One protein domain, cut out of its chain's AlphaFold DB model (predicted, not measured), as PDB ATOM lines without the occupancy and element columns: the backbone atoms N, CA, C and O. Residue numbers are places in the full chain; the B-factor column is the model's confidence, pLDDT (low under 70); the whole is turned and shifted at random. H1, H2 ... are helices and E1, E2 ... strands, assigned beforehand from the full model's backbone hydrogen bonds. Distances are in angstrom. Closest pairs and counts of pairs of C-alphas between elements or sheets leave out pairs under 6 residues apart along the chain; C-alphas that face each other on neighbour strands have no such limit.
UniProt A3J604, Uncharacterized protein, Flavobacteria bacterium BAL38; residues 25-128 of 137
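What this domain is: This is residues 25 to 128 of the 137 residues of an uncharacterized protein of Flavobacteria bacterium BAL38 (UniProt A3J604). Two helices, H1 and H2, pack side by side and run opposite ways; H2 covers one face of a small, strongly twisted sheet, E4 E5 E6, while H1 only grazes a second small sheet, E1 E2 E3. Each sheet is a meander, each strand the antiparallel neighbour of the one before. The printed part has 104 residues, mixed in class, in the order H1 E1 E2 E3 E4 E5 E6 H2. It is compact and rounded, with a radius of gyration of the C-alphas of 12.6 A and spans of 31 by 29 by 25 A.

How they stand to each other: E4, residues 87 to 90, and E5, residues 93 to 99, form a hairpin, with N 95 and O 88 2.8 A apart. E5 and E6, residues 102 to 107, form another, with N 96 and O 104 at 2.8 A. H2, residues 111 to 127, is on this sheet, making two layers, helix over sheet; its height is 8.9 A, and it lies over E4 and E5, along the strands at 3 degrees to E5 on the local plane. The closest C-alphas of H2 and E5 are those of Ala 114 and Val 94, 5.5 A. H1, residues 25 to 38, touches H2 at a shallow tilt of 24 degrees, opposite ways; C-alphas 31 and 117 are closest, 6.3 A. H1 only grazes the sheet of E1, residues 51 to 54, E2, residues 59 to 64, and E3, residues 67 to 73. Hairpin E1 and E2 has N 53 and O 61 at 2.8 A; hairpin E2 and E3 has N 62 and O 70 at 2.8 A. Every O i to N i+4 pair of H1 is within hydrogen-bond range, and 12 of 13 in H2.

Where its parts are: H1 begins at C-alpha 25 (94.014, 165.217, 84.483) and spans 19.5 A. H2 spans 24.7 A, ending at C-alpha 127 (93.581, 163.283, 94.090). E3 spans 17.8 A and E5 17.3 A.

The domain as a whole: The farthest C-alphas, those of Asn 66 and Ser 82, are 35.4 A apart. The printed part has no cut. The links H1 to E1 and E3 to E4 are long. Residues 42 to 47 and 81 to 83 have pLDDT under 70.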
ATOM      1  N   ASP A  25      93.886 164.500  85.756       96.25
ATOM      2  CA  ASP A  25      94.014 165.217  84.483       96.25
ATOM      3  C   ASP A  25      92.654 165.706  83.957       96.25
ATOM      4  O   ASP A  25      92.537 166.831  83.470       96.25
ATOM      5  N   GLU A  26      91.596 164.903  84.106       96.62
ATOM      6  CA  GLU A  26      90.234 165.310  83.736       96.62
ATOM      7  C   GLU A  26      89.725 166.458  84.609       96.62
ATOM      8  O   GLU A  26      89.081 167.384  84.109       96.62
ATOM      9  N   THR A  27      90.031 166.421  85.907       96.38
ATOM     10  CA  THR A  27      89.626 167.462  86.856       96.38
ATOM     11  C   THR A  27      90.358 168.772  86.574       96.38
ATOM     12  O   THR A  27      89.723 169.824  86.503       96.38
ATOM     13  N   VAL A  28      91.670 168.718  86.318       97.00
ATOM     14  CA  VAL A  28      92.466 169.885  85.905       97.00
ATOM     15  C   VAL A  28      91.931 170.467  84.601       97.00
ATOM     16  O   VAL A  28      91.680 171.671  84.524       97.00
ATOM     17  N   LYS A  29      91.676 169.623  83.594       96.62
ATOM     18  CA  LYS A  29      91.113 170.059  82.310       96.62
ATOM     19  C   LYS A  29      89.762 170.749  82.488       96.62
ATOM     20  O   LYS A  29      89.517 171.782  81.865       96.62
ATOM     21  N   TYR A  30      88.895 170.207  83.339       96.31
ATOM     22  CA  TYR A  30      87.602 170.813  83.644       96.31
ATOM     23  C   TYR A  30      87.747 172.197  84.280       96.31
ATOM     24  O   TYR A  30      87.088 173.144  83.848       96.31
ATOM     25  N   ILE A  31      88.617 172.333  85.283       96.56
ATOM     26  CA  ILE A  31      88.851 173.615  85.954       96.56
ATOM     27  C   ILE A  31      89.420 174.630  84.962       96.56
ATOM     28  O   ILE A  31      88.893 175.737  84.883       96.56
ATOM     29  N   GLN A  32      90.418 174.250  84.158       96.19
ATOM     30  CA  GLN A  32      91.002 175.115  83.129       96.19
ATOM     31  C   GLN A  32      89.932 175.652  82.172       96.19
ATOM     32  O   GLN A  32      89.816 176.863  81.997       96.19
ATOM     33  N   GLN A  33      89.086 174.772  81.625       95.31
ATOM     34  CA  GLN A  33      87.990 175.173  80.737       95.31
ATOM     35  C   GLN A  33      87.034 176.163  81.409       95.31
ATOM     36  O   GLN A  33      86.566 177.106  80.772       95.31
ATOM     37  N   LYS A  34      86.734 175.959  82.698       94.44
ATOM     38  CA  LYS A  34      85.847 176.845  83.458       94.44
ATOM     39  C   LYS A  34      86.474 178.194  83.772       94.44
ATOM     40  O   LYS A  34      85.774 179.201  83.694       94.44
ATOM     41  N   VAL A  35      87.766 178.231  84.075       92.69
ATOM     42  CA  VAL A  35      88.505 179.482  84.257       92.69
ATOM     43  C   VAL A  35      88.511 180.286  82.954       92.69
ATOM     44  O   VAL A  35      88.143 181.458  82.972       92.69
ATOM     45  N   GLU A  36      88.818 179.658  81.818       90.56
ATOM     46  CA  GLU A  36      88.870 180.333  80.512       90.56
ATOM     47  C   GLU A  36      87.507 180.866  80.042       90.56
ATOM     48  O   GLU A  36      87.409 182.006  79.579       90.56
ATOM     49  N   CYS A  37      86.448 180.052  80.135       88.12
ATOM     50  CA  CYS A  37      85.136 180.425  79.598       88.12
ATOM     51  C   CYS A  37      84.358 181.372  80.500       88.12
ATOM     52  O   CYS A  37      83.538 182.155  80.019       88.12
ATOM     53  N   CYS A  38      84.533 181.207  81.809       89.12
ATOM     54  CA  CYS A  38      83.479 181.534  82.751       89.12
ATOM     55  C   CYS A  38      83.985 182.281  83.984       89.12
ATOM     56  O   CYS A  38      83.167 182.648  84.825       89.12
ATOM     57  N   SER A  39      85.297 182.522  84.104       89.94
ATOM     58  CA  SER A  39      85.800 183.503  85.064       89.94
ATOM     59  C   SER A  39      85.567 184.925  84.554       89.94
ATOM     60  O   SER A  39      85.595 185.186  83.348       89.94
ATOM     61  N   VAL A  40      85.333 185.849  85.481       86.69
ATOM     62  CA  VAL A  40      85.089 187.262  85.171       86.69
ATOM     63  C   VAL A  40      86.060 188.173  85.896       86.69
ATOM     64  O   VAL A  40      86.649 187.808  86.915       86.69
ATOM     65  N   ASN A  41      86.185 189.383  85.361       78.88
ATOM     66  CA  ASN A  41      86.890 190.481  86.000       78.88
ATOM     67  C   ASN A  41      86.280 190.781  87.377       78.88
ATOM     68  O   ASN A  41      85.063 190.673  87.581       78.88
ATOM     69  N   TYR A  42      87.125 191.202  88.313       69.94
ATOM     70  CA  TYR A  42      86.631 191.852  89.521       69.94
ATOM     71  C   TYR A  42      86.027 193.210  89.156       69.94
ATOM     72  O   TYR A  42      86.354 193.796  88.122       69.94
ATOM     73  N   ASP A  43      85.128 193.712  90.005       61.50
ATOM     74  CA  ASP A  43      84.422 194.983  89.778       61.50
ATOM     75  C   ASP A  43      85.375 196.205  89.762       61.50
ATOM     76  O   ASP A  43      84.956 197.318  89.464       61.50
ATOM     77  N   ASP A  44      86.670 195.988  90.026       63.81
ATOM     78  CA  ASP A  44      87.772 196.949  89.912       63.81
ATOM     79  C   ASP A  44      88.383 197.052  88.496       63.81
ATOM     80  O   ASP A  44      89.345 197.790  88.288       63.81
ATOM     81  N   GLY A  45      87.852 196.314  87.513       59.38
ATOM     82  CA  GLY A  45      88.341 196.330  86.131       59.38
ATOM     83  C   GLY A  45      89.599 195.489  85.892       59.38
ATOM     84  O   GLY A  45      90.175 195.550  84.804       59.38
ATOM     85  N   THR A  46      90.035 194.680  86.862       62.25
ATOM     86  CA  THR A  46      91.171 193.774  86.662       62.25
ATOM     87  C   THR A  46      90.850 192.658  85.665       62.25
ATOM     88  O   THR A  46      89.753 192.107  85.658       62.25
ATOM     89  N   ALA A  47      91.821 192.307  84.817       67.12
ATOM     90  CA  ALA A  47      91.647 191.292  83.778       67.12
ATOM     91  C   ALA A  47      91.288 189.901  84.346       67.12
ATOM     92  O   ALA A  47      91.758 189.503  85.413       67.12
ATOM     93  N   ARG A  48      90.483 189.142  83.597       81.31
ATOM     94  CA  ARG A  48      90.126 187.754  83.904       81.31
ATOM     95  C   ARG A  48      91.365 186.866  83.942       81.31
ATOM     96  O   ARG A  48      92.355 187.127  83.254       81.31
ATOM     97  N   TYR A  49      91.284 185.775  84.693       86.75
ATOM     98  CA  TYR A  49      92.304 184.739  84.618       86.75
ATOM     99  C   TYR A  49      92.252 184.074  83.241       86.75
ATOM    100  O   TYR A  49      91.188 183.673  82.774       86.75
ATOM    101  N   SER A  50      93.401 183.986  82.575       84.38
ATOM    102  CA  SER A  50      93.526 183.336  81.269       84.38
ATOM    103  C   SER A  50      93.865 181.856  81.395       84.38
ATOM    104  O   SER A  50      93.580 181.088  80.482       84.38
ATOM    105  N   LYS A  51      94.486 181.447  82.506       91.06
ATOM    106  CA  LYS A  51      94.932 180.071  82.722       91.06
ATOM    107  C   LYS A  51      95.077 179.754  84.205       91.06
ATOM    108  O   LYS A  51      95.277 180.652  85.023       91.06
ATOM    109  N   VAL A  52      94.996 178.473  84.536       94.88
ATOM    110  CA  VAL A  52      95.373 177.925  85.831       94.88
ATOM    111  C   VAL A  52      96.292 176.721  85.631       94.88
ATOM    112  O   VAL A  52      95.959 175.763  84.940       94.88
ATOM    113  N   ASP A  53      97.465 176.776  86.245       95.50
ATOM    114  CA  ASP A  53      98.398 175.659  86.305       95.50
ATOM    115  C   ASP A  53      98.209 174.925  87.633       95.50
ATOM    116  O   ASP A  53      98.221 175.534  88.704       95.50
ATOM    117  N   ILE A  54      97.994 173.612  87.548       96.25
ATOM    118  CA  ILE A  54      97.703 172.737  88.686       96.25
ATOM    119  C   ILE A  54      98.644 171.544  88.623       96.25
ATOM    120  O   ILE A  54      98.721 170.849  87.611       96.25
ATOM    121  N   THR A  55      99.345 171.287  89.717       95.94
ATOM    122  CA  THR A  55     100.299 170.179  89.819       95.94
ATOM    123  C   THR A  55      99.785 169.086  90.759       95.94
ATOM    124  O   THR A  55      98.924 169.320  91.609       95.94
ATOM    125  N   LYS A  56     100.338 167.869  90.642       94.88
ATOM    126  CA  LYS A  56      99.939 166.719  91.478       94.88
ATOM    127  C   LYS A  56     100.271 166.876  92.965       94.88
ATOM    128  O   LYS A  56      99.714 166.144  93.778       94.88
ATOM    129  N   ASN A  57     101.159 167.805  93.324       94.75
ATOM    130  CA  ASN A  57     101.489 168.099  94.721       94.75
ATOM    131  C   ASN A  57     100.591 169.189  95.338       94.75
ATOM    132  O   ASN A  57     100.856 169.644  96.451       94.75
ATOM    133  N   GLY A  58      99.541 169.609  94.625       93.25
ATOM    134  CA  GLY A  58      98.569 170.584  95.106       93.25
ATOM    135  C   GLY A  58      98.941 172.043  94.849       93.25
ATOM    136  O   GLY A  58      98.187 172.916  95.271       93.25
ATOM    137  N   GLN A  59     100.052 172.349  94.166       96.00
ATOM    138  CA  GLN A  59     100.355 173.731  93.784       96.00
ATOM    139  C   GLN A  59      99.397 174.217  92.691       96.00
ATOM    140  O   GLN A  59      99.266 173.570  91.648       96.00
ATOM    141  N   ILE A  60      98.775 175.371  92.939       95.25
ATOM    142  CA  ILE A  60      97.854 176.086  92.055       95.25
ATOM    143  C   ILE A  60      98.460 177.440  91.705       95.25
ATOM    144  O   ILE A  60      98.905 178.172  92.591       95.25
ATOM    145  N   LYS A  61      98.436 177.790  90.422       95.50
ATOM    146  CA  LYS A  61      98.906 179.074  89.906       95.50
ATOM    147  C   LYS A  61      97.922 179.617  88.881       95.50
ATOM    148  O   LYS A  61      97.809 179.093  87.780       95.50
ATOM    149  N   PHE A  62      97.212 180.679  89.235       93.00
ATOM    150  CA  PHE A  62      96.376 181.420  88.302       93.00
ATOM    151  C   PHE A  62      97.196 182.473  87.567       93.00
ATOM    152  O   PHE A  62      97.935 183.256  88.174       93.00
ATOM    153  N   ILE A  63      96.998 182.522  86.256       90.69
ATOM    154  CA  ILE A  63      97.706 183.401  85.336       90.69
ATOM    155  C   ILE A  63      96.719 184.426  84.789       90.69
ATOM    156  O   ILE A  63      95.606 184.091  84.375       90.69
ATOM    157  N   ARG A  64      97.137 185.688  84.785       86.56
ATOM    158  CA  ARG A  64      96.404 186.831  84.240       86.56
ATOM    159  C   ARG A  64      97.376 187.642  83.397       86.56
ATOM    160  O   ARG A  64      98.450 187.970  83.876       86.56
ATOM    161  N   ASN A  65      97.016 187.966  82.154       83.75
ATOM    162  CA  ASN A  65      97.886 188.713  81.229       83.75
ATOM    163  C   ASN A  65      99.294 188.097  81.059       83.75
ATOM    164  O   ASN A  65     100.272 188.822  80.942       83.75
ATOM    165  N   ASN A  66      99.388 186.761  81.040       81.38
ATOM    166  CA  ASN A  66     100.648 185.999  81.001       81.38
ATOM    167  C   ASN A  66     101.557 186.161  82.234       81.38
ATOM    168  O   ASN A  66     102.702 185.721  82.200       81.38
ATOM    169  N   GLU A  67     101.036 186.716  83.329       83.75
ATOM    170  CA  GLU A  67     101.739 186.866  84.600       83.75
ATOM    171  C   GLU A  67     101.055 186.081  85.723       83.75
ATOM    172  O   GLU A  67      99.831 185.901  85.750       83.75
ATOM    173  N   ASP A  68     101.861 185.632  86.679       85.44
ATOM    174  CA  ASP A  68     101.407 184.980  87.901       85.44
ATOM    175  C   ASP A  68     100.621 185.978  88.749       85.44
ATOM    176  O   ASP A  68     101.160 186.971  89.229       85.44
ATOM    177  N   SER A  69      99.338 185.704  88.958       85.62
ATOM    178  CA  SER A  69      98.454 186.598  89.713       85.62
ATOM    179  C   SER A  69      98.114 186.034  91.091       85.62
ATOM    180  O   SER A  69      97.993 186.765  92.075       85.62
ATOM    181  N   MET A  70      97.985 184.710  91.190       88.69
ATOM    182  CA  MET A  70      97.694 184.035  92.446       88.69
ATOM    183  C   MET A  70      98.338 182.657  92.471       88.69
ATOM    184  O   MET A  70      98.010 181.816  91.642       88.69
ATOM    185  N   THR A  71      99.177 182.418  93.475       92.75
ATOM    186  CA  THR A  71      99.855 181.136  93.684       92.75
ATOM    187  C   THR A  71      99.649 180.672  95.120       92.75
ATOM    188  O   THR A  71      99.805 181.466  96.047       92.75
ATOM    189  N   PHE A  72      99.280 179.407  95.304       92.44
ATOM    190  CA  PHE A  72      99.114 178.772  96.616       92.44
ATOM    191  C   PHE A  72      99.203 177.246  96.495       92.44
ATOM    192  O   PHE A  72      99.157 176.703  95.391       92.44
ATOM    193  N   ASN A  73      99.320 176.548  97.624       93.56
ATOM    194  CA  ASN A  73      99.171 175.097  97.682       93.56
ATOM    195  C   ASN A  73      97.841 174.737  98.362       93.56
ATOM    196  O   ASN A  73      97.494 175.316  99.390       93.56
ATOM    197  N   LEU A  74      97.099 173.780  97.799       92.38
ATOM    198  CA  LEU A  74      95.831 173.295  98.353       92.38
ATOM    199  C   LEU A  74      95.970 172.764  99.789       92.38
ATOM    200  O   LEU A  74      95.039 172.895 100.579       92.38
ATOM    201  N   PHE A  75      97.120 172.184 100.138       90.38
ATOM    202  CA  PHE A  75      97.381 171.626 101.468       90.38
ATOM    203  C   PHE A  75      97.748 172.673 102.525       90.38
ATOM    204  O   PHE A  75      97.756 172.335 103.710       90.38
ATOM    205  N   ASP A  76      98.030 173.910 102.108       90.38
ATOM    206  CA  ASP A  76      98.393 175.021 102.997       90.38
ATOM    207  C   ASP A  76      97.191 175.933 103.301       90.38
ATOM    208  O   ASP A  76      97.317 176.929 104.013       90.38
ATOM    209  N   LEU A  77      96.009 175.610 102.762       91.38
ATOM    210  CA  LEU A  77      94.790 176.368 103.015       91.38
ATOM    211  C   LEU A  77      94.331 176.200 104.472       91.38
ATOM    212  O   LEU A  77      94.340 175.105 105.041       91.38
ATOM    213  N   ASN A  78      93.900 177.304 105.078       86.06
ATOM    214  CA  ASN A  78      93.467 177.346 106.465       86.06
ATOM    215  C   ASN A  78      92.002 176.908 106.599       86.06
ATOM    216  O   ASN A  78      91.118 177.368 105.873       86.06
ATOM    217  N   LYS A  79      91.738 176.045 107.579       81.00
ATOM    218  CA  LYS A  79      90.393 175.573 107.908       81.00
ATOM    219  C   LYS A  79      89.632 176.692 108.618       81.00
ATOM    220  O   LYS A  79      90.074 177.181 109.655       81.00
ATOM    221  N   ARG A  80      88.479 177.101 108.085       70.44
ATOM    222  CA  ARG A  80      87.665 178.187 108.659       70.44
ATOM    223  C   ARG A  80      86.281 177.678 109.036       70.44
ATOM    224  O   ARG A  80      85.514 177.268 108.169       70.44
ATOM    225  N   GLY A  81      85.928 177.781 110.317       69.25
ATOM    226  CA  GLY A  81      84.616 177.349 110.807       69.25
ATOM    227  C   GLY A  81      84.363 175.873 110.485       69.25
ATOM    228  O   GLY A  81      85.177 175.026 110.831       69.25
ATOM    229  N   SER A  82      83.260 175.577 109.794       63.03
ATOM    230  CA  SER A  82      82.919 174.225 109.318       63.03
ATOM    231  C   SER A  82      83.607 173.819 108.004       63.03
ATOM    232  O   SER A  82      83.464 172.679 107.570       63.03
ATOM    233  N   CYS A  83      84.344 174.719 107.345       67.88
ATOM    234  CA  CYS A  83      85.101 174.400 106.137       67.88
ATOM    235  C   CYS A  83      86.447 173.765 106.523       67.88
ATOM    236  O   CYS A  83      87.442 174.455 106.758       67.88
ATOM    237  N   GLU A  84      86.478 172.432 106.589       74.06
ATOM    238  CA  GLU A  84      87.654 171.656 107.015       74.06
ATOM    239  C   GLU A  84      88.806 171.612 105.999       74.06
ATOM    240  O   GLU A  84      89.863 171.049 106.285       74.06
ATOM    241  N   CYS A  85      88.614 172.170 104.809       84.94
ATOM    242  CA  CYS A  85      89.535 172.058 103.677       84.94
ATOM    243  C   CYS A  85      90.006 173.412 103.128       84.94
ATOM    244  O   CYS A  85      90.766 173.441 102.166       84.94
ATOM    245  N   GLY A  86      89.539 174.527 103.703       90.94
ATOM    246  CA  GLY A  86      89.921 175.880 103.290       90.94
ATOM    247  C   GLY A  86      89.410 176.310 101.907       90.94
ATOM    248  O   GLY A  86      89.838 177.347 101.403       90.94
ATOM    249  N   ILE A  87      88.484 175.556 101.306       93.31
ATOM    250  CA  ILE A  87      87.844 175.872 100.022       93.31
ATOM    251  C   ILE A  87      86.339 176.008 100.234       93.31
ATOM    252  O   ILE A  87      85.677 175.065 100.671       93.31
ATOM    253  N   SER A  88      85.789 177.170  99.896       91.62
ATOM    254  CA  SER A  88      84.348 177.434  99.944       91.62
ATOM    255  C   SER A  88      83.870 178.122  98.673       91.62
ATOM    256  O   SER A  88      84.651 178.465  97.782       91.62
ATOM    257  N   ASN A  89      82.562 178.320  98.577       91.19
ATOM    258  CA  ASN A  89      81.965 179.197  97.588       91.19
ATOM    259  C   ASN A  89      81.016 180.183  98.276       91.19
ATOM    260  O   ASN A  89      80.324 179.814  99.223       91.19
ATOM    261  N   ASP A  90      80.972 181.410  97.770       89.38
ATOM    262  CA  ASP A  90      80.047 182.457  98.204       89.38
ATOM    263  C   ASP A  90      79.502 183.187  96.978       89.38
ATOM    264  O   ASP A  90      80.258 183.774  96.205       89.38
ATOM    265  N   VAL A  91      78.189 183.122  96.764       92.50
ATOM    266  CA  VAL A  91      77.521 183.635  95.559       92.50
ATOM    267  C   VAL A  91      78.230 183.149  94.282       92.50
ATOM    268  O   VAL A  91      78.129 181.975  93.931       92.50
ATOM    269  N   THR A  92      78.940 184.030  93.575       94.00
ATOM    270  CA  THR A  92      79.677 183.734  92.342       94.00
ATOM    271  C   THR A  92      81.178 183.539  92.561       94.00
ATOM    272  O   THR A  92      81.920 183.383  91.594       94.00
ATOM    273  N   TYR A  93      81.651 183.529  93.802       93.31
ATOM    274  CA  TYR A  93      83.059 183.367  94.139       93.31
ATOM    275  C   TYR A  93      83.372 181.939  94.568       93.31
ATOM    276  O   TYR A  93      82.650 181.338  95.361       93.31
ATOM    277  N   VAL A  94      84.497 181.423  94.085       94.69
ATOM    278  CA  VAL A  94      85.243 180.343  94.738       94.69
ATOM    279  C   VAL A  94      86.268 180.998  95.652       94.69
ATOM    280  O   VAL A  94      86.986 181.900  95.219       94.69
ATOM    281  N   GLU A  95      86.332 180.573  96.906       93.44
ATOM    282  CA  GLU A  95      87.198 181.161  97.923       93.44
ATOM    283  C   GLU A  95      88.226 180.142  98.419       93.44
ATOM    284  O   GLU A  95      87.881 179.012  98.762       93.44
ATOM    285  N   PHE A  96      89.484 180.574  98.490       93.94
ATOM    286  CA  PHE A  96      90.622 179.816  99.005       93.94
ATOM    287  C   PHE A  96      91.158 180.527 100.248       93.94
ATOM    288  O   PHE A  96      91.787 181.584 100.148       93.94
ATOM    289  N   TRP A  97      90.870 179.992 101.428       92.00
ATOM    290  CA  TRP A  97      91.230 180.584 102.715       92.00
ATOM    291  C   TRP A  97      92.673 180.241 103.071       92.00
ATOM    292  O   TRP A  97      93.024 179.071 103.122       92.00
ATOM    293  N   TYR A  98      93.509 181.243 103.334       87.19
ATOM    294  CA  TYR A  98      94.920 181.037 103.701       87.19
ATOM    295  C   TYR A  98      95.262 181.589 105.095       87.19
ATOM    296  O   TYR A  98      96.228 181.155 105.706       87.19
ATOM    297  N   GLU A  99      94.438 182.481 105.653       81.94
ATOM    298  CA  GLU A  99      94.544 182.963 107.037       81.94
ATOM    299  C   GLU A  99      93.142 183.141 107.643       81.94
ATOM    300  O   GLU A  99      92.127 183.122 106.938       81.94
ATOM    301  N   ASN A 100      93.072 183.361 108.960       76.19
ATOM    302  CA  ASN A 100      91.821 183.700 109.636       76.19
ATOM    303  C   ASN A 100      91.230 184.976 109.015       76.19
ATOM    304  O   ASN A 100      91.777 186.065 109.160       76.19
ATOM    305  N   ASN A 101      90.099 184.823 108.322       79.25
ATOM    306  CA  ASN A 101      89.392 185.881 107.593       79.25
ATOM    307  C   ASN A 101      90.118 186.455 106.361       79.25
ATOM    308  O   ASN A 101      89.707 187.506 105.870       79.25
ATOM    309  N   ARG A 102      91.132 185.771 105.810       85.38
ATOM    310  CA  ARG A 102      91.686 186.129 104.493       85.38
ATOM    311  C   ARG A 102      91.556 184.984 103.508       85.38
ATOM    312  O   ARG A 102      92.000 183.864 103.766       85.38
ATOM    313  N   CYS A 103      90.972 185.300 102.360       89.25
ATOM    314  CA  CYS A 103      90.848 184.384 101.246       89.25
ATOM    315  C   CYS A 103      91.306 185.036  99.948       89.25
ATOM    316  O   CYS A 103      91.215 186.249  99.747       89.25
ATOM    317  N   LYS A 104      91.822 184.200  99.056       89.19
ATOM    318  CA  LYS A 104      91.914 184.521  97.644       89.19
ATOM    319  C   LYS A 104      90.615 184.091  96.978       89.19
ATOM    320  O   LYS A 104      90.011 183.106  97.391       89.19
ATOM    321  N   ARG A 105      90.182 184.820  95.955       90.62
ATOM    322  CA  ARG A 105      88.913 184.550  95.281       90.62
ATOM    323  C   ARG A 105      89.119 184.255  93.798       90.62
ATOM    324  O   ARG A 105      90.071 184.727  93.172       90.62
ATOM    325  N   LEU A 106      88.188 183.511  93.225       92.56
ATOM    326  CA  LEU A 106      87.986 183.360  91.791       92.56
ATOM    327  C   LEU A 106      86.515 183.672  91.507       92.56
ATOM    328  O   LEU A 106      85.637 182.934  91.948       92.56
ATOM    329  N   LYS A 107      86.246 184.777  90.806       92.69
ATOM    330  CA  LYS A 107      84.886 185.183  90.427       92.69
ATOM    331  C   LYS A 107      84.453 184.443  89.162       92.69
ATOM    332  O   LYS A 107      85.171 184.451  88.163       92.69
ATOM    333  N   MET A 108      83.274 183.838  89.209       93.62
ATOM    334  CA  MET A 108      82.634 183.125  88.106       93.62
ATOM    335  C   MET A 108      81.435 183.916  87.567       93.62
ATOM    336  O   MET A 108      80.877 184.765  88.259       93.62
ATOM    337  N   ASN A 109      81.007 183.617  86.342       92.56
ATOM    338  CA  ASN A 109      79.835 184.224  85.704       92.56
ATOM    339  C   ASN A 109      78.543 183.983  86.503       92.56
ATOM    340  O   ASN A 109      77.693 184.866  86.597       92.56
ATOM    341  N   THR A 110      78.374 182.781  87.066       93.75
ATOM    342  CA  THR A 110      77.137 182.377  87.751       93.75
ATOM    343  C   THR A 110      77.402 181.605  89.044       93.75
ATOM    344  O   THR A 110      78.436 180.951  89.201       93.75
ATOM    345  N   MET A 111      76.434 181.622  89.972       95.31
ATOM    346  CA  MET A 111      76.539 180.868  91.232       95.31
ATOM    347  C   MET A 111      76.708 179.353  91.007       95.31
ATOM    348  O   MET A 111      77.603 178.764  91.611       95.31
ATOM    349  N   PRO A 112      75.953 178.700  90.093       95.31
ATOM    350  CA  PRO A 112      76.144 177.272  89.831       95.31
ATOM    351  C   PRO A 112      77.525 176.930  89.260       95.31
ATOM    352  O   PRO A 112      77.993 175.801  89.396       95.31
ATOM    353  N   GLU A 113      78.191 177.862  88.577       94.56
ATOM    354  CA  GLU A 113      79.564 177.648  88.116       94.56
ATOM    355  C   GLU A 113      80.567 177.731  89.255       94.56
ATOM    356  O   GLU A 113      81.417 176.849  89.342       94.56
ATOM    357  N   ALA A 114      80.432 178.713  90.148       95.44
ATOM    358  CA  ALA A 114      81.247 178.790  91.359       95.44
ATOM    359  C   ALA A 114      81.107 177.521  92.213       95.44
ATOM    360  O   ALA A 114      82.102 176.936  92.642       95.44
ATOM    361  N   GLU A 115      79.886 177.016  92.383       95.44
ATOM    362  CA  GLU A 115      79.642 175.767  93.107       95.44
ATOM    363  C   GLU A 115      80.313 174.557  92.429       95.44
ATOM    364  O   GLU A 115      80.956 173.738  93.081       95.44
ATOM    365  N   ARG A 116      80.214 174.423  91.101       95.06
ATOM    366  CA  ARG A 116      80.849 173.293  90.403       95.06
ATOM    367  C   ARG A 116      82.374 173.375  90.410       95.06
ATOM    368  O   ARG A 116      83.032 172.350  90.557       95.06
ATOM    369  N   VAL A 117      82.935 174.573  90.253       95.94
ATOM    370  CA  VAL A 117      84.388 174.776  90.266       95.94
ATOM    371  C   VAL A 117      84.955 174.556  91.668       95.94
ATOM    372  O   VAL A 117      85.952 173.854  91.798       95.94
ATOM    373  N   SER A 118      84.300 175.055  92.721       95.44
ATOM    374  CA  SER A 118      84.707 174.766  94.107       95.44
ATOM    375  C   SER A 118      84.691 173.262  94.400       95.44
ATOM    376  O   SER A 118      85.682 172.736  94.903       95.44
ATOM    377  N   LYS A 119      83.648 172.529  93.982       94.56
ATOM    378  CA  LYS A 119      83.612 171.056  94.080       94.56
ATOM    379  C   LYS A 119      84.738 170.370  93.304       94.56
ATOM    380  O   LYS A 119      85.271 169.377  93.788       94.56
ATOM    381  N   ALA A 120      85.130 170.884  92.140       95.88
ATOM    382  CA  ALA A 120      86.262 170.340  91.389       95.88
ATOM    383  C   ALA A 120      87.598 170.547  92.129       95.88
ATOM    384  O   ALA A 120      88.418 169.634  92.175       95.88
ATOM    385  N   PHE A 121      87.801 171.700  92.774       95.56
ATOM    386  CA  PHE A 121      88.970 171.924  93.632       95.56
ATOM    387  C   PHE A 121      88.954 171.053  94.899       95.56
ATOM    388  O   PHE A 121      89.995 170.539  95.303       95.56
ATOM    389  N   LEU A 122      87.781 170.827  95.495       93.19
ATOM    390  CA  LEU A 122      87.619 169.865  96.590       93.19
ATOM    391  C   LEU A 122      87.947 168.438  96.147       93.19
ATOM    392  O   LEU A 122      88.588 167.695  96.883       93.19
ATOM    393  N   HIS A 123      87.552 168.053  94.935       93.62
ATOM    394  CA  HIS A 123      87.909 166.752  94.375       93.62
ATOM    395  C   HIS A 123      89.421 166.638  94.146       93.62
ATOM    396  O   HIS A 123      90.020 165.633  94.522       93.62
ATOM    397  N   LEU A 124      90.074 167.696  93.643       93.81
ATOM    398  CA  LEU A 124      91.535 167.733  93.509       93.81
ATOM    399  C   LEU A 124      92.270 167.486  94.827       93.81
ATOM    400  O   LEU A 124      93.286 166.797  94.801       93.81
ATOM    401  N   LEU A 125      91.774 167.983  95.965       91.00
ATOM    402  CA  LEU A 125      92.369 167.692  97.278       91.00
ATOM    403  C   LEU A 125      92.450 166.184  97.562       91.00
ATOM    404  O   LEU A 125      93.398 165.740  98.200       91.00
ATOM    405  N   THR A 126      91.482 165.403  97.075       90.62
ATOM    406  CA  THR A 126      91.462 163.938  97.241       90.62
ATOM    407  C   THR A 126      92.395 163.208  96.274       90.62
ATOM    408  O   THR A 126      92.792 162.077  96.539       90.62
ATOM    409  N   LEU A 127      92.751 163.850  95.156       91.12
ATOM    410  CA  LEU A 127      93.581 163.283  94.090       91.12
ATOM    411  C   LEU A 127      95.054 163.704  94.174       91.12
ATOM    412  O   LEU A 127      95.915 163.033  93.606       91.12
ATOM    413  N   CYS A 128      95.346 164.835  94.816       90.25
ATOM    414  CA  CYS A 128      96.704 165.329  94.990       90.25
ATOM    415  C   CYS A 128      97.433 164.539  96.079       90.25
ATOM    416  O   CYS A 128      96.853 164.137  97.086       90.25
TER     417      CYS A 128